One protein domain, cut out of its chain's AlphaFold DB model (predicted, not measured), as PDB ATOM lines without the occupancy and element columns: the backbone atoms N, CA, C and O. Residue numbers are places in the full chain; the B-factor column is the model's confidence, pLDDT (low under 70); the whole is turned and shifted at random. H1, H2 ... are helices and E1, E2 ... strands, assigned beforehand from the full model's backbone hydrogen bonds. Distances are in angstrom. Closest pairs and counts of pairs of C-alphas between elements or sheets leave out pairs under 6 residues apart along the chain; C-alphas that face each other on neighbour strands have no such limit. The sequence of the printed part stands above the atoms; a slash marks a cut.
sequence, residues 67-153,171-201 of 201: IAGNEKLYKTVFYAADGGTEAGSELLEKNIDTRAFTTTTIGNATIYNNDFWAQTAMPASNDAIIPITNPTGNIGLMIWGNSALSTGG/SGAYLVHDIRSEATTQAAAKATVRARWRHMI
ATOM      1  N   ILE A  67      17.009   5.760  41.315       96.69
ATOM      2  CA  ILE A  67      17.928   6.752  40.747       96.69
ATOM      3  C   ILE A  67      19.119   6.044  40.092       96.69
ATOM      4  O   ILE A  67      19.407   6.293  38.921       96.69
ATOM      5  N   ALA A  68      19.754   5.106  40.798       96.38
ATOM      6  CA  ALA A  68      20.888   4.342  40.287       96.38
ATOM      7  C   ALA A  68      20.520   3.501  39.052       96.38
ATOM      8  O   ALA A  68      21.310   3.394  38.111       96.38
ATOM      9  N   GLY A  69      19.312   2.928  39.019       94.12
ATOM     10  CA  GLY A  69      18.788   2.210  37.858       94.12
ATOM     11  C   GLY A  69      18.690   3.105  36.621       94.12
ATOM     12  O   GLY A  69      19.187   2.741  35.551       94.12
ATOM     13  N   ASN A  70      18.123   4.302  36.780       91.94
ATOM     14  CA  ASN A  70      18.011   5.280  35.699       91.94
ATOM     15  C   ASN A  70      19.380   5.815  35.255       91.94
ATOM     16  O   ASN A  70      19.633   5.928  34.055       91.94
ATOM     17  N   GLU A  71      20.290   6.091  36.190       95.38
ATOM     18  CA  GLU A  71      21.648   6.542  35.874       95.38
ATOM     19  C   GLU A  71      22.431   5.475  35.096       95.38
ATOM     20  O   GLU A  71      23.066   5.774  34.081       95.38
ATOM     21  N   LYS A  72      22.348   4.209  35.524       94.31
ATOM     22  CA  LYS A  72      22.964   3.081  34.818       94.31
ATOM     23  C   LYS A  72      22.422   2.958  33.398       94.31
ATOM     24  O   LYS A  72      23.202   2.758  32.462       94.31
ATOM     25  N   LEU A  73      21.104   3.074  33.233       93.81
ATOM     26  CA  LEU A  73      20.460   3.020  31.927       93.81
ATOM     27  C   LEU A  73      20.964   4.162  31.032       93.81
ATOM     28  O   LEU A  73      21.415   3.904  29.919       93.81
ATOM     29  N   TYR A  74      20.982   5.395  31.542       93.12
ATOM     30  CA  TYR A  74      21.471   6.561  30.805       93.12
ATOM     31  C   TYR A  74      22.928   6.402  30.352       93.12
ATOM     32  O   TYR A  74      23.228   6.585  29.173       93.12
ATOM     33  N   LYS A  75      23.828   5.991  31.257       95.00
ATOM     34  CA  LYS A  75      25.246   5.766  30.927       95.00
ATOM     35  C   LYS A  75      25.423   4.677  29.878       95.00
ATOM     36  O   LYS A  75      26.192   4.857  28.943       95.00
ATOM     37  N   THR A  76      24.691   3.570  30.000       94.88
ATOM     38  CA  THR A  76      24.762   2.479  29.015       94.88
ATOM     39  C   THR A  76      24.363   2.962  27.622       94.88
ATOM     40  O   THR A  76      25.058   2.678  26.652       94.88
ATOM     41  N   VAL A  77      23.277   3.733  27.516       95.88
ATOM     42  CA  VAL A  77      22.816   4.274  26.228       95.88
ATOM     43  C   VAL A  77      23.784   5.317  25.678       95.88
ATOM     44  O   VAL A  77      24.039   5.329  24.478       95.88
ATOM     45  N   PHE A  78      24.368   6.154  26.537       96.25
ATOM     46  CA  PHE A  78      25.410   7.091  26.129       96.25
ATOM     47  C   PHE A  78      26.633   6.367  25.553       96.25
ATOM     48  O   PHE A  78      27.046   6.691  24.444       96.25
ATOM     49  N   TYR A  79      27.152   5.343  26.236       96.12
ATOM     50  CA  TYR A  79      28.277   4.552  25.727       96.12
ATOM     51  C   TYR A  79      27.939   3.805  24.436       96.12
ATOM     52  O   TYR A  79      28.788   3.689  23.557       96.12
ATOM     53  N   ALA A  80      26.697   3.337  24.280       96.12
ATOM     54  CA  ALA A  80      26.251   2.748  23.022       96.12
ATOM     55  C   ALA A  80      26.225   3.787  21.886       96.12
ATOM     56  O   ALA A  80      26.661   3.492  20.778       96.12
ATOM     57  N   ALA A  81      25.751   5.010  22.152       96.25
ATOM     58  CA  ALA A  81      25.770   6.089  21.169       96.25
ATOM     59  C   ALA A  81      27.208   6.492  20.805       96.25
ATOM     60  O   ALA A  81      27.503   6.668  19.627       96.25
ATOM     61  N   ASP A  82      28.102   6.585  21.786       96.19
ATOM     62  CA  ASP A  82      29.512   6.916  21.574       96.19
ATOM     63  C   ASP A  82      30.217   5.854  20.716       96.19
ATOM     64  O   ASP A  82      30.720   6.169  19.638       96.19
ATOM     65  N   GLY A  83      30.106   4.573  21.083       94.94
ATOM     66  CA  GLY A  83      30.622   3.466  20.266       94.94
ATOM     67  C   GLY A  83      29.969   3.379  18.880       94.94
ATOM     68  O   GLY A  83      30.591   2.961  17.908       94.94
ATOM     69  N   GLY A  84      28.725   3.846  18.751       95.12
ATOM     70  CA  GLY A  84      28.065   3.999  17.460       95.12
ATOM     71  C   GLY A  84      28.734   5.025  16.542       95.12
ATOM     72  O   GLY A  84      28.665   4.867  15.327       95.12
ATOM     73  N   THR A  85      29.409   6.051  17.074       94.81
ATOM     74  CA  THR A  85      30.163   6.996  16.232       94.81
ATOM     75  C   THR A  85      31.408   6.360  15.621       94.81
ATOM     76  O   THR A  85      31.659   6.574  14.439       94.81
ATOM     77  N   GLU A  86      32.111   5.513  16.377       94.62
ATOM     78  CA  GLU A  86      33.260   4.733  15.896       94.62
ATOM     79  C   GLU A  86      32.824   3.675  14.872       94.62
ATOM     80  O   GLU A  86      33.380   3.574  13.780       94.62
ATOM     81  N   ALA A  87      31.743   2.943  15.158       94.56
ATOM     82  CA  ALA A  87      31.154   2.034  14.176       94.56
ATOM     83  C   ALA A  87      30.687   2.784  12.912       94.56
ATOM     84  O   ALA A  87      30.816   2.279  11.797       94.56
ATOM     85  N   GLY A  88      30.161   3.999  13.075       94.75
ATOM     86  CA  GLY A  88      29.758   4.873  11.981       94.75
ATOM     87  C   GLY A  88      30.926   5.337  11.114       94.75
ATOM     88  O   GLY A  88      30.773   5.367   9.895       94.75
ATOM     89  N   SER A  89      32.090   5.649  11.698       93.31
ATOM     90  CA  SER A  89      33.282   6.013  10.920       93.31
ATOM     91  C   SER A  89      33.817   4.829  10.127       93.31
ATOM     92  O   SER A  89      34.110   4.983   8.947       93.31
ATOM     93  N   GLU A  90      33.847   3.631  10.712       93.38
ATOM     94  CA  GLU A  90      34.258   2.416   9.996       93.38
ATOM     95  C   GLU A  90      33.310   2.086   8.832       93.38
ATOM     96  O   GLU A  90      33.739   1.751   7.724       93.38
ATOM     97  N   LEU A  91      31.995   2.225   9.048       94.19
ATOM     98  CA  LEU A  91      31.008   2.067   7.981       94.19
ATOM     99  C   LEU A  91      31.177   3.128   6.889       94.19
ATOM    100  O   LEU A  91      31.048   2.798   5.712       94.19
ATOM    101  N   LEU A  92      31.485   4.374   7.254       92.50
ATOM    102  CA  LEU A  92      31.773   5.445   6.304       92.50
ATOM    103  C   LEU A  92      33.015   5.157   5.464       92.50
ATOM    104  O   LEU A  92      32.932   5.238   4.242       92.50
ATOM    105  N   GLU A  93      34.126   4.775   6.085       90.69
ATOM    106  CA  GLU A  93      35.361   4.434   5.373       90.69
ATOM    107  C   GLU A  93      35.125   3.304   4.370       90.69
ATOM    108  O   GLU A  93      35.476   3.410   3.193       90.69
ATOM    109  N   LYS A  94      34.406   2.256   4.785       90.75
ATOM    110  CA  LYS A  94      34.046   1.166   3.878       90.75
ATOM    111  C   LYS A  94      33.142   1.629   2.735       90.75
ATOM    112  O   LYS A  94      33.287   1.157   1.612       90.75
ATOM    113  N   ASN A  95      32.210   2.542   3.003       90.44
ATOM    114  CA  ASN A  95      31.303   3.085   1.995       90.44
ATOM    115  C   ASN A  95      32.037   3.957   0.958       90.44
ATOM    116  O   ASN A  95      31.707   3.901  -0.232       90.44
ATOM    117  N   ILE A  96      33.052   4.712   1.399       86.56
ATOM    118  CA  ILE A  96      33.965   5.490   0.547       86.56
ATOM    119  C   ILE A  96      34.803   4.555  -0.337       86.56
ATOM    120  O   ILE A  96      34.915   4.799  -1.543       86.56
ATOM    121  N   ASP A  97      35.354   3.483   0.237       88.12
ATOM    122  CA  ASP A  97      36.186   2.508  -0.478       88.12
ATOM    123  C   ASP A  97      35.386   1.767  -1.561       88.12
ATOM    124  O   ASP A  97      35.764   1.747  -2.736       88.12
ATOM    125  N   THR A  98      34.205   1.241  -1.213       87.75
ATOM    126  CA  THR A  98      33.375   0.487  -2.167       87.75
ATOM    127  C   THR A  98      32.574   1.367  -3.125       87.75
ATOM    128  O   THR A  98      32.006   0.845  -4.085       87.75
ATOM    129  N   ARG A  99      32.536   2.690  -2.902       83.94
ATOM    130  CA  ARG A  99      31.730   3.661  -3.667       83.94
ATOM    131  C   ARG A  99      30.255   3.281  -3.699       83.94
ATOM    132  O   ARG A  99      29.667   3.164  -4.774       83.94
ATOM    133  N   ALA A 100      29.690   3.183  -2.500       87.62
ATOM    134  CA  ALA A 100      28.369   2.661  -2.165       87.62
ATOM    135  C   ALA A 100      28.337   1.157  -1.853       87.62
ATOM    136  O   ALA A 100      29.139   0.362  -2.345       87.62
ATOM    137  N   PHE A 101      27.395   0.766  -0.999       90.81
ATOM    138  CA  PHE A 101      27.160  -0.623  -0.633       90.81
ATOM    139  C   PHE A 101      26.246  -1.328  -1.637       90.81
ATOM    140  O   PHE A 101      25.280  -0.767  -2.156       90.81
ATOM    141  N   THR A 102      26.534  -2.603  -1.882       91.31
ATOM    142  CA  THR A 102      25.690  -3.497  -2.689       91.31
ATOM    143  C   THR A 102      24.811  -4.402  -1.829       91.31
ATOM    144  O   THR A 102      23.897  -5.041  -2.345       91.31
ATOM    145  N   THR A 103      25.071  -4.455  -0.520       89.75
ATOM    146  CA  THR A 103      24.320  -5.243   0.458       89.75
ATOM    147  C   THR A 103      23.639  -4.331   1.472       89.75
ATOM    148  O   THR A 103      24.125  -3.250   1.800       89.75
ATOM    149  N   THR A 104      22.517  -4.795   2.016       92.12
ATOM    150  CA  THR A 104      21.762  -4.101   3.071       92.12
ATOM    151  C   THR A 104      22.246  -4.461   4.477       92.12
ATOM    152  O   THR A 104      21.624  -4.087   5.468       92.12
ATOM    153  N   THR A 105      23.327  -5.234   4.591       93.44
ATOM    154  CA  THR A 105      23.852  -5.710   5.872       93.44
ATOM    155  C   THR A 105      25.370  -5.742   5.826       93.44
ATOM    156  O   THR A 105      25.955  -6.350   4.925       93.44
ATOM    157  N   ILE A 106      25.997  -5.080   6.799       92.75
ATOM    158  CA  ILE A 106      27.448  -5.027   6.985       92.75
ATOM    159  C   ILE A 106      27.732  -5.341   8.456       92.75
ATOM    160  O   ILE A 106      27.470  -4.530   9.343       92.75
ATOM    161  N   GLY A 107      28.238  -6.547   8.728       91.25
ATOM    162  CA  GLY A 107      28.340  -7.046  10.100       91.25
ATOM    163  C   GLY A 107      26.959  -7.109  10.757       91.25
ATOM    164  O   GLY A 107      26.038  -7.693  10.190       91.25
ATOM    165  N   ASN A 108      26.811  -6.471  11.919       91.75
ATOM    166  CA  ASN A 108      25.532  -6.369  12.632       91.75
ATOM    167  C   ASN A 108      24.706  -5.136  12.224       91.75
ATOM    168  O   ASN A 108      23.612  -4.942  12.748       91.75
ATOM    169  N   ALA A 109      25.226  -4.281  11.337       95.19
ATOM    170  CA  ALA A 109      24.535  -3.080  10.891       95.19
ATOM    171  C   ALA A 109      23.598  -3.393   9.719       95.19
ATOM    172  O   ALA A 109      24.015  -3.986   8.720       95.19
ATOM    173  N   THR A 110      22.356  -2.931   9.815       97.12
ATOM    174  CA  THR A 110      21.409  -2.881   8.698       97.12
ATOM    175  C   THR A 110      21.537  -1.534   8.003       97.12
ATOM    176  O   THR A 110      21.444  -0.494   8.651       97.12
ATOM    177  N   ILE A 111      21.745  -1.551   6.693       96.56
ATOM    178  CA  ILE A 111      21.977  -0.377   5.854       96.56
ATOM    179  C   ILE A 111      20.679  -0.012   5.128       96.56
ATOM    180  O   ILE A 111      20.090  -0.858   4.453       96.56
ATOM    181  N   TYR A 112      20.256   1.245   5.246       95.12
ATOM    182  CA  TYR A 112      19.077   1.808   4.575       95.12
ATOM    183  C   TYR A 112      19.448   2.750   3.437       95.12
ATOM    184  O   TYR A 112      18.760   2.783   2.420       95.12
ATOM    185  N   ASN A 113      20.539   3.491   3.606       93.44
ATOM    186  CA  ASN A 113      21.140   4.305   2.564       93.44
ATOM    187  C   ASN A 113      22.454   3.645   2.152       93.44
ATOM    188  O   ASN A 113      23.296   3.362   2.998       93.44
ATOM    189  N   ASN A 114      22.629   3.342   0.872       92.25
ATOM    190  CA  ASN A 114      23.827   2.662   0.410       92.25
ATOM    191  C   ASN A 114      24.935   3.616  -0.037       92.25
ATOM    192  O   ASN A 114      26.058   3.143  -0.174       92.25
ATOM    193  N   ASP A 115      24.679   4.909  -0.231       89.25
ATOM    194  CA  ASP A 115      25.639   5.893  -0.743       89.25
ATOM    195  C   ASP A 115      25.759   7.148   0.140       89.25
ATOM    196  O   ASP A 115      26.091   8.237  -0.333       89.25
ATOM    197  N   PHE A 116      25.586   6.986   1.457       89.50
ATOM    198  CA  PHE A 116      25.687   8.083   2.427       89.50
ATOM    199  C   PHE A 116      27.060   8.789   2.456       89.50
ATOM    200  O   PHE A 116      27.157   9.895   2.985       89.50
ATOM    201  N   TRP A 117      28.117   8.232   1.847       86.62
ATOM    202  CA  TRP A 117      29.384   8.950   1.642       86.62
ATOM    203  C   TRP A 117      29.230  10.229   0.797       86.62
ATOM    204  O   TRP A 117      29.997  11.173   0.989       86.62
ATOM    205  N   ALA A 118      28.258  10.266  -0.122       85.88
ATOM    206  CA  ALA A 118      28.012  11.377  -1.047       85.88
ATOM    207  C   ALA A 118      26.942  12.366  -0.545       85.88
ATOM    208  O   ALA A 118      26.646  13.365  -1.201       85.88
ATOM    209  N   GLN A 119      26.344  12.088   0.611       88.31
ATOM    210  CA  GLN A 119      25.266  12.880   1.179       88.31
ATOM    211  C   GLN A 119      25.795  14.202   1.751       88.31
ATOM    212  O   GLN A 119      26.566  14.200   2.703       88.31
ATOM    213  N   THR A 120      25.353  15.338   1.204       87.88
ATOM    214  CA  THR A 120      25.864  16.678   1.572       87.88
ATOM    215  C   THR A 120      25.074  17.395   2.662       87.88
ATOM    216  O   THR A 120      25.538  18.389   3.222       87.88
ATOM    217  N   ALA A 121      23.889  16.889   2.991       89.75
ATOM    218  CA  ALA A 121      23.013  17.427   4.018       89.75
ATOM    219  C   ALA A 121      22.586  16.320   4.979       89.75
ATOM    220  O   ALA A 121      22.528  15.152   4.608       89.75
ATOM    221  N   MET A 122      22.257  16.700   6.209       90.31
ATOM    222  CA  MET A 122      21.769  15.757   7.206       90.31
ATOM    223  C   MET A 122      20.527  15.004   6.684       90.31
ATOM    224  O   MET A 122      19.574  15.657   6.244       90.31
ATOM    225  N   PRO A 123      20.502  13.662   6.752       93.31
ATOM    226  CA  PRO A 123      19.382  12.876   6.255       93.31
ATOM    227  C   PRO A 123      18.149  13.013   7.148       93.31
ATOM    228  O   PRO A 123      18.241  13.254   8.355       93.31
ATOM    229  N   ALA A 124      16.975  12.793   6.554       92.25
ATOM    230  CA  ALA A 124      15.705  12.743   7.281       92.25
ATOM    231  C   ALA A 124      15.510  11.432   8.073       92.25
ATOM    232  O   ALA A 124      14.726  11.396   9.020       92.25
ATOM    233  N   SER A 125      16.235  10.375   7.697       94.50
ATOM    234  CA  SER A 125      16.139   9.023   8.257       94.50
ATOM    235  C   SER A 125      17.529   8.483   8.592       94.50
ATOM    236  O   SER A 125      18.532   9.039   8.158       94.50
ATOM    237  N   ASN A 126      17.600   7.401   9.369       96.38
ATOM    238  CA  ASN A 126      18.876   6.738   9.640       96.38
ATOM    239  C   ASN A 126      19.423   6.095   8.357       96.38
ATOM    240  O   ASN A 126      18.700   5.356   7.691       96.38
ATOM    241  N   ASP A 127      20.699   6.319   8.059       95.75
ATOM    242  CA  ASP A 127      21.418   5.660   6.967       95.75
ATOM    243  C   ASP A 127      21.727   4.198   7.312       95.75
ATOM    244  O   ASP A 127      21.704   3.327   6.442       95.75
ATOM    245  N   ALA A 128      21.969   3.914   8.598       96.69
ATOM    246  CA  ALA A 128      22.182   2.569   9.120       96.69
ATOM    247  C   ALA A 128      21.635   2.411  10.547       96.69
ATOM    248  O   ALA A 128      21.521   3.383  11.297       96.69
ATOM    249  N   ILE A 129      21.304   1.177  10.934       97.31
ATOM    250  CA  ILE A 129      20.897   0.818  12.298       97.31
ATOM    251  C   ILE A 129      21.735  -0.351  12.809       97.31
ATOM    252  O   ILE A 129      21.875  -1.360  12.121       97.31
ATOM    253  N   ILE A 130      22.236  -0.239  14.039       97.06
ATOM    254  CA  ILE A 130      22.951  -1.304  14.750       97.06
ATOM    255  C   ILE A 130      22.125  -1.711  15.983       97.06
ATOM    256  O   ILE A 130      21.775  -0.840  16.781       97.06
ATOM    257  N   PRO A 131      21.794  -2.998  16.181       95.62
ATOM    258  CA  PRO A 131      21.024  -3.440  17.339       95.62
ATOM    259  C   PRO A 131      21.864  -3.426  18.627       95.62
ATOM    260  O   PRO A 131      23.045  -3.766  18.627       95.62
ATOM    261  N   ILE A 132      21.220  -3.093  19.747       92.75
ATOM    262  CA  ILE A 132      21.761  -3.184  21.109       92.75
ATOM    263  C   ILE A 132      21.036  -4.332  21.813       92.75
ATOM    264  O   ILE A 132      19.807  -4.369  21.839       92.75
ATOM    265  N   THR A 133      21.779  -5.277  22.392       90.19
ATOM    266  CA  THR A 133      21.188  -6.459  23.048       90.19
ATOM    267  C   THR A 133      20.941  -6.253  24.543       90.19
ATOM    268  O   THR A 133      20.070  -6.900  25.115       90.19
ATOM    269  N   ASN A 134      21.694  -5.366  25.198       87.88
ATOM    270  CA  ASN A 134      21.569  -5.137  26.634       87.88
ATOM    271  C   ASN A 134      21.876  -3.678  27.010       87.88
ATOM    272  O   ASN A 134      23.050  -3.300  27.034       87.88
ATOM    273  N   PRO A 135      20.858  -2.870  27.346       88.19
ATOM    274  CA  PRO A 135      19.420  -3.138  27.211       88.19
ATOM    275  C   PRO A 135      18.986  -3.213  25.738       88.19
ATOM    276  O   PRO A 135      19.619  -2.613  24.871       88.19
ATOM    277  N   THR A 136      17.892  -3.921  25.450       94.12
ATOM    278  CA  THR A 136      17.371  -4.051  24.082       94.12
ATOM    279  C   THR A 136      17.057  -2.683  23.479       94.12
ATOM    280  O   THR A 136      16.298  -1.891  24.050       94.12
ATOM    281  N   GLY A 137      17.633  -2.407  22.316       94.88
ATOM    282  CA  GLY A 137      17.581  -1.096  21.691       94.88
ATOM    283  C   GLY A 137      18.236  -1.072  20.320       94.88
ATOM    284  O   GLY A 137      18.599  -2.113  19.786       94.88
ATOM    285  N   ASN A 138      18.396   0.125  19.768       96.69
ATOM    286  CA  ASN A 138      19.002   0.370  18.466       96.69
ATOM    287  C   ASN A 138      19.870   1.627  18.510       96.69
ATOM    288  O   ASN A 138      19.504   2.614  19.148       96.69
ATOM    289  N   ILE A 139      20.967   1.610  17.763       97.56
ATOM    290  CA  ILE A 139      21.772   2.774  17.407       97.56
ATOM    291  C   ILE A 139      21.395   3.166  15.981       97.56
ATOM    292  O   ILE A 139      21.644   2.404  15.050       97.56
ATOM    293  N   GLY A 140      20.782   4.331  15.807       97.31
ATOM    294  CA  GLY A 140      20.549   4.947  14.507       97.31
ATOM    295  C   GLY A 140      21.727   5.824  14.105       97.31
ATOM    296  O   GLY A 140      22.113   6.717  14.857       97.31
ATOM    297  N   LEU A 141      22.286   5.576  12.925       97.12
ATOM    298  CA  LEU A 141      23.379   6.354  12.355       97.12
ATOM    299  C   LEU A 141      22.848   7.276  11.263       97.12
ATOM    300  O   LEU A 141      22.102   6.843  10.389       97.12
ATOM    301  N   MET A 142      23.254   8.539  11.314       96.56
ATOM    302  CA  MET A 142      23.036   9.533  10.266       96.56
ATOM    303  C   MET A 142      24.389  10.142   9.912       96.56
ATOM    304  O   MET A 142      25.077  10.652  10.798       96.56
ATOM    305  N   ILE A 143      24.767  10.089   8.642       94.12
ATOM    306  CA  ILE A 143      26.090  10.471   8.155       94.12
ATOM    307  C   ILE A 143      25.916  11.427   6.983       94.12
ATOM    308  O   ILE A 143      25.213  11.133   6.025       94.12
ATOM    309  N   TRP A 144      26.548  12.589   7.046       92.75
ATOM    310  CA  TRP A 144      26.539  13.551   5.946       92.75
ATOM    311  C   TRP A 144      27.835  14.342   5.954       92.75
ATOM    312  O   TRP A 144      28.462  14.494   6.995       92.75
ATOM    313  N   GLY A 145      28.253  14.869   4.815       86.19
ATOM    314  CA  GLY A 145      29.529  15.548   4.719       86.19
ATOM    315  C   GLY A 145      29.700  16.325   3.435       86.19
ATOM    316  O   GLY A 145      29.020  16.093   2.442       86.19
ATOM    317  N   ASN A 146      30.638  17.261   3.457       71.75
ATOM    318  CA  ASN A 146      31.032  17.990   2.266       71.75
ATOM    319  C   ASN A 146      32.529  17.801   2.018       71.75
ATOM    320  O   ASN A 146      33.336  17.716   2.949       71.75
ATOM    321  N   SER A 147      32.902  17.748   0.746       65.75
ATOM    322  CA  SER A 147      34.290  17.838   0.323       65.75
ATOM    323  C   SER A 147      34.806  19.255   0.537       65.75
ATOM    324  O   SER A 147      34.196  20.219   0.075       65.75
ATOM    325  N   ALA A 148      35.947  19.388   1.210       60.06
ATOM    326  CA  ALA A 148      36.640  20.656   1.357       60.06
ATOM    327  C   ALA A 148      38.076  20.533   0.839       60.06
ATOM    328  O   ALA A 148      38.752  19.513   0.981       60.06
ATOM    329  N   LEU A 149      38.547  21.600   0.206       56.59
ATOM    330  CA  LEU A 149      39.894  21.661  -0.344       56.59
ATOM    331  C   LEU A 149      40.862  22.173   0.718       56.59
ATOM    332  O   LEU A 149      40.565  23.151   1.409       56.59
ATOM    333  N   SER A 150      42.049  21.571   0.812       56.19
ATOM    334  CA  SER A 150      43.129  22.156   1.604       56.19
ATOM    335  C   SER A 150      43.584  23.472   0.964       56.19
ATOM    336  O   SER A 150      43.904  23.536  -0.229       56.19
ATOM    337  N   THR A 151      43.590  24.548   1.752       53.22
ATOM    338  CA  THR A 151      44.031  25.876   1.310       53.22
ATOM    339  C   THR A 151      45.547  25.844   1.110       53.22
ATOM    340  O   THR A 151      46.298  25.888   2.080       53.22
ATOM    341  N   GLY A 152      46.000  25.738  -0.146       50.72
ATOM    342  CA  GLY A 152      47.419  25.897  -0.488       50.72
ATOM    343  C   GLY A 152      47.916  25.256  -1.789       50.72
ATOM    344  O   GLY A 152      48.995  25.628  -2.231       50.72
ATOM    345  N   GLY A 153      47.178  24.329  -2.421       49.19
ATOM    346  CA  GLY A 153      47.776  23.491  -3.479       49.19
ATOM    347  C   GLY A 153      47.144  23.470  -4.875       49.19
ATOM    348  O   GLY A 153      47.876  23.268  -5.836       49.19
ATOM    349  N   SER A 171      47.203  13.967  -3.595       47.50
ATOM    350  CA  SER A 171      47.490  15.329  -3.110       47.50
ATOM    351  C   SER A 171      46.319  16.284  -2.804       47.50
ATOM    352  O   SER A 171      46.025  17.204  -3.565       47.50
ATOM    353  N   GLY A 172      45.821  16.215  -1.561       55.91
ATOM    354  CA  GLY A 172      45.546  17.415  -0.748       55.91
ATOM    355  C   GLY A 172      44.081  17.818  -0.564       55.91
ATOM    356  O   GLY A 172      43.816  18.901  -0.041       55.91
ATOM    357  N   ALA A 173      43.129  16.979  -0.965       63.75
ATOM    358  CA  ALA A 173      41.713  17.174  -0.656       63.75
ATOM    359  C   ALA A 173      41.321  16.353   0.581       63.75
ATOM    360  O   ALA A 173      41.891  15.294   0.838       63.75
ATOM    361  N   TYR A 174      40.351  16.833   1.359       73.50
ATOM    362  CA  TYR A 174      39.789  16.054   2.459       73.50
ATOM    363  C   TYR A 174      38.263  16.090   2.425       73.50
ATOM    364  O   TYR A 174      37.636  17.083   2.053       73.50
ATOM    365  N   LEU A 175      37.651  14.984   2.827       79.44
ATOM    366  CA  LEU A 175      36.217  14.906   3.058       79.44
ATOM    367  C   LEU A 175      35.966  15.092   4.548       79.44
ATOM    368  O   LEU A 175      36.640  14.467   5.369       79.44
ATOM    369  N   VAL A 176      35.026  15.965   4.902       87.06
ATOM    370  CA  VAL A 176      34.574  16.112   6.287       87.06
ATOM    371  C   VAL A 176      33.148  15.631   6.384       87.06
ATOM    372  O   VAL A 176      32.259  16.201   5.750       87.06
ATOM    373  N   HIS A 177      32.943  14.641   7.242       90.31
ATOM    374  CA  HIS A 177      31.648  14.045   7.508       90.31
ATOM    375  C   HIS A 177      31.274  14.263   8.966       90.31
ATOM    376  O   HIS A 177      32.070  14.046   9.874       90.31
ATOM    377  N   ASP A 178      30.051  14.699   9.203       94.00
ATOM    378  CA  ASP A 178      29.411  14.651  10.501       94.00
ATOM    379  C   ASP A 178      28.690  13.299  10.631       94.00
ATOM    380  O   ASP A 178      27.888  12.903   9.786       94.00
ATOM    381  N   ILE A 179      29.002  12.585  11.707       95.19
ATOM    382  CA  ILE A 179      28.432  11.291  12.070       95.19
ATOM    383  C   ILE A 179      27.616  11.513  13.330       95.19
ATOM    384  O   ILE A 179      28.154  11.788  14.404       95.19
ATOM    385  N   ARG A 180      26.298  11.395  13.217       97.25
ATOM    386  CA  ARG A 180      25.390  11.369  14.358       97.25
ATOM    387  C   ARG A 180      25.025   9.928  14.666       97.25
ATOM    388  O   ARG A 180      24.445   9.242  13.835       97.25
ATOM    389  N   SER A 181      25.282   9.535  15.902       97.50
ATOM    390  CA  SER A 181      24.856   8.269  16.473       97.50
ATOM    391  C   SER A 181      23.787   8.520  17.529       97.50
ATOM    392  O   SER A 181      23.971   9.322  18.446       97.50
ATOM    393  N   GLU A 182      22.638   7.874  17.381       97.31
ATOM    394  CA  GLU A 182      21.511   7.970  18.299       97.31
ATOM    395  C   GLU A 182      21.160   6.589  18.850       97.31
ATOM    396  O   GLU A 182      20.534   5.782  18.170       97.31
ATOM    397  N   ALA A 183      21.523   6.329  20.103       97.25
ATOM    398  CA  ALA A 183      21.120   5.113  20.792       97.25
ATOM    399  C   ALA A 183      19.750   5.307  21.446       97.25
ATOM    400  O   ALA A 183      19.503   6.299  22.134       97.25
ATOM    401  N   THR A 184      18.864   4.339  21.249       95.88
ATOM    402  CA  THR A 184      17.510   4.283  21.805       95.88
ATOM    403  C   THR A 184      17.260   2.898  22.374       95.88
ATOM    404  O   THR A 184      17.756   1.910  21.841       95.88
ATOM    405  N   THR A 185      16.498   2.804  23.457       94.69
ATOM    406  CA  THR A 185      16.192   1.528  24.122       94.69
ATOM    407  C   THR A 185      14.698   1.366  24.340       94.69
ATOM    408  O   THR A 185      13.958   2.348  24.384       94.69
ATOM    409  N   GLN A 186      14.247   0.125  24.529       89.38
ATOM    410  CA  GLN A 186      12.847  -0.173  24.859       89.38
ATOM    411  C   GLN A 186      12.407   0.441  26.196       89.38
ATOM    412  O   GLN A 186      11.236   0.761  26.367       89.38
ATOM    413  N   ALA A 187      13.347   0.680  27.115       87.12
ATOM    414  CA  ALA A 187      13.114   1.388  28.374       87.12
ATOM    415  C   ALA A 187      13.010   2.923  28.203       87.12
ATOM    416  O   ALA A 187      13.161   3.663  29.170       87.12
ATOM    417  N   ALA A 188      12.793   3.404  26.972       87.44
ATOM    418  CA  ALA A 188      12.664   4.813  26.599       87.44
ATOM    419  C   ALA A 188      13.880   5.703  26.933       87.44
ATOM    420  O   ALA A 188      13.784   6.929  26.870       87.44
ATOM    421  N   ALA A 189      15.046   5.117  27.226       92.00
ATOM    422  CA  ALA A 189      16.286   5.879  27.326       92.00
ATOM    423  C   ALA A 189      16.877   6.138  25.942       92.00
ATOM    424  O   ALA A 189      16.904   5.247  25.083       92.00
ATOM    425  N   LYS A 190      17.366   7.366  25.757       94.62
ATOM    426  CA  LYS A 190      17.919   7.868  24.504       94.62
ATOM    427  C   LYS A 190      19.160   8.715  24.767       94.62
ATOM    428  O   LYS A 190      19.155   9.555  25.663       94.62
ATOM    429  N   ALA A 191      20.187   8.526  23.949       96.62
ATOM    430  CA  ALA A 191      21.364   9.383  23.906       96.62
ATOM    431  C   ALA A 191      21.736   9.673  22.455       96.62
ATOM    432  O   ALA A 191      21.463   8.885  21.549       96.62
ATOM    433  N   THR A 192      22.349  10.827  22.218       96.50
ATOM    434  CA  THR A 192      22.826  11.213  20.893       96.50
ATOM    435  C   THR A 192      24.222  11.782  21.019       96.50
ATOM    436  O   THR A 192      24.432  12.731  21.770       96.50
ATOM    437  N   VAL A 193      25.152  11.222  20.254       97.25
ATOM    438  CA  VAL A 193      26.532  11.691  20.145       97.25
ATOM    439  C   VAL A 193      26.780  12.075  18.692       97.25
ATOM    440  O   VAL A 193      26.248  11.456  17.768       97.25
ATOM    441  N   ARG A 194      27.533  13.152  18.485       94.69
ATOM    442  CA  ARG A 194      27.959  13.585  17.156       94.69
ATOM    443  C   ARG A 194      29.468  13.694  17.134       94.69
ATOM    444  O   ARG A 194      30.037  14.389  17.970       94.69
ATOM    445  N   ALA A 195      30.075  13.043  16.158       93.00
ATOM    446  CA  ALA A 195      31.491  13.141  15.874       93.00
ATOM    447  C   ALA A 195      31.675  13.713  14.473       93.00
ATOM    448  O   ALA A 195      30.869  13.465  13.577       93.00
ATOM    449  N   ARG A 196      32.745  14.479  14.284       91.81
ATOM    450  CA  ARG A 196      33.157  14.938  12.963       91.81
ATOM    451  C   ARG A 196      34.371  14.136  12.538       91.81
ATOM    452  O   ARG A 196      35.415  14.203  13.182       91.81
ATOM    453  N   TRP A 197      34.213  13.393  11.459       89.06
ATOM    454  CA  TRP A 197      35.233  12.562  10.857       89.06
ATOM    455  C   TRP A 197      35.855  13.277   9.661       89.06
ATOM    456  O   TRP A 197      35.163  13.956   8.902       89.06
ATOM    457  N   ARG A 198      37.172  13.147   9.496       85.88
ATOM    458  CA  ARG A 198      37.888  13.704   8.348       85.88
ATOM    459  C   ARG A 198      38.659  12.597   7.654       85.88
ATOM    460  O   ARG A 198      39.618  12.081   8.217       85.88
ATOM    461  N   HIS A 199      38.275  12.321   6.417       82.00
ATOM    462  CA  HIS A 199      38.974  11.405   5.532       82.00
ATOM    463  C   HIS A 199      39.943  12.186   4.632       82.00
ATOM    464  O   HIS A 199      39.573  13.219   4.066       82.00
ATOM    465  N   MET A 200      41.184  11.716   4.517       76.69
ATOM    466  CA  MET A 200      42.228  12.337   3.690       76.69
ATOM    467  C   MET A 200      42.342  11.591   2.357       76.69
ATOM    468  O   MET A 200      42.399  10.364   2.368       76.69
ATOM    469  N   ILE A 201      42.399  12.329   1.240       69.19
ATOM    470  CA  ILE A 201      42.511  11.795  -0.131       69.19
ATOM    471  C   ILE A 201      43.912  12.044  -0.704       69.19
ATOM    472  O   ILE A 201      44.452  13.166  -0.521       69.19
TER     473      ILE A 201
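This is residues 67 to 153 and 171 to 201 of the 201 residues of the protein "PilX_N domain-containing protein" of Deltaproteobacteria bacterium HGW-Deltaproteobacteria-15 (UniProt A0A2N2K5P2). One long helix, H1, runs along the length of the domain, and a twisted sheet of five strands curls round it, with the other face of the sheet free of named helices. The long strands E3, E4 and E5 make the greater part of the sheet, and the short E2 and E1 continue it to one edge. The printed part has 118 residues, in the order H1 E1 E2 E3 E4 E5; the sheet has the order E1 - E2 - E3 - E4 - E5, all antiparallel, and the class is mixed, helices and strands. The whole is compact by its radius of gyration of the C-alphas, 15.4 A, but elongated in outline, spanning 56 by 31 by 22 A.

Find C-alpha 67 at (17.928, 6.752, 40.747); from there H1 takes residues 67 to 98, 46.0 A from first to last C-alpha, and ends at C-alpha 98 at (33.375, 0.487, -2.167). Next look for E1 at residues 109 to 111 and E2 at residues 128 to 133. E3, the longest strand by residues, takes residues 136 to 149 and is 42.0 A long. After the cut, E4 takes residues 173 to 185, 38.9 A, and E5 residues 190 to 200, 32.3 A, ending at C-alpha 200 at (42.228, 12.337, 3.690).

Begin with the sheet, whose edge strands are E1 and E5. E1, E2 and E3 form a meander, each strand the antiparallel neighbour of the one before. In the hairpin of E1 and E2, look at N 110 and O 129, 2.8 A apart; in that of E2 and E3, at N 130 and O 139, 2.9 A. Between E3 and E4, N 140 and O 182 are 2.8 A apart, and in the hairpin of E4 and E5, N 179 and O 195 are 2.8 A apart. H1 is on the sheet, in two layers, a helix on one face of a sheet. Its closest C-alphas to E4 are those of Ala 81 and Ala 183, 4.8 A apart; to E5, those of Phe 78 and Ala 191, 5.2 A. In H1, 27 of 28 O i to N i+4 pairs are within hydrogen-bond range. E1 and E5 are apart.

The two C-alphas farthest apart are those of Ile 67 and Gly 153, 55.9 A. Residues 154 to 170 are not printed, and C-alphas 153 and 171 stand 8.2 A apart across this cut. The link from E1 to E2, residues 112 to 127, is long. Look for low confidence, pLDDT under 70, at residues 147 to 153, 171 to 173 and 201; the mean of the printed part is 89.0.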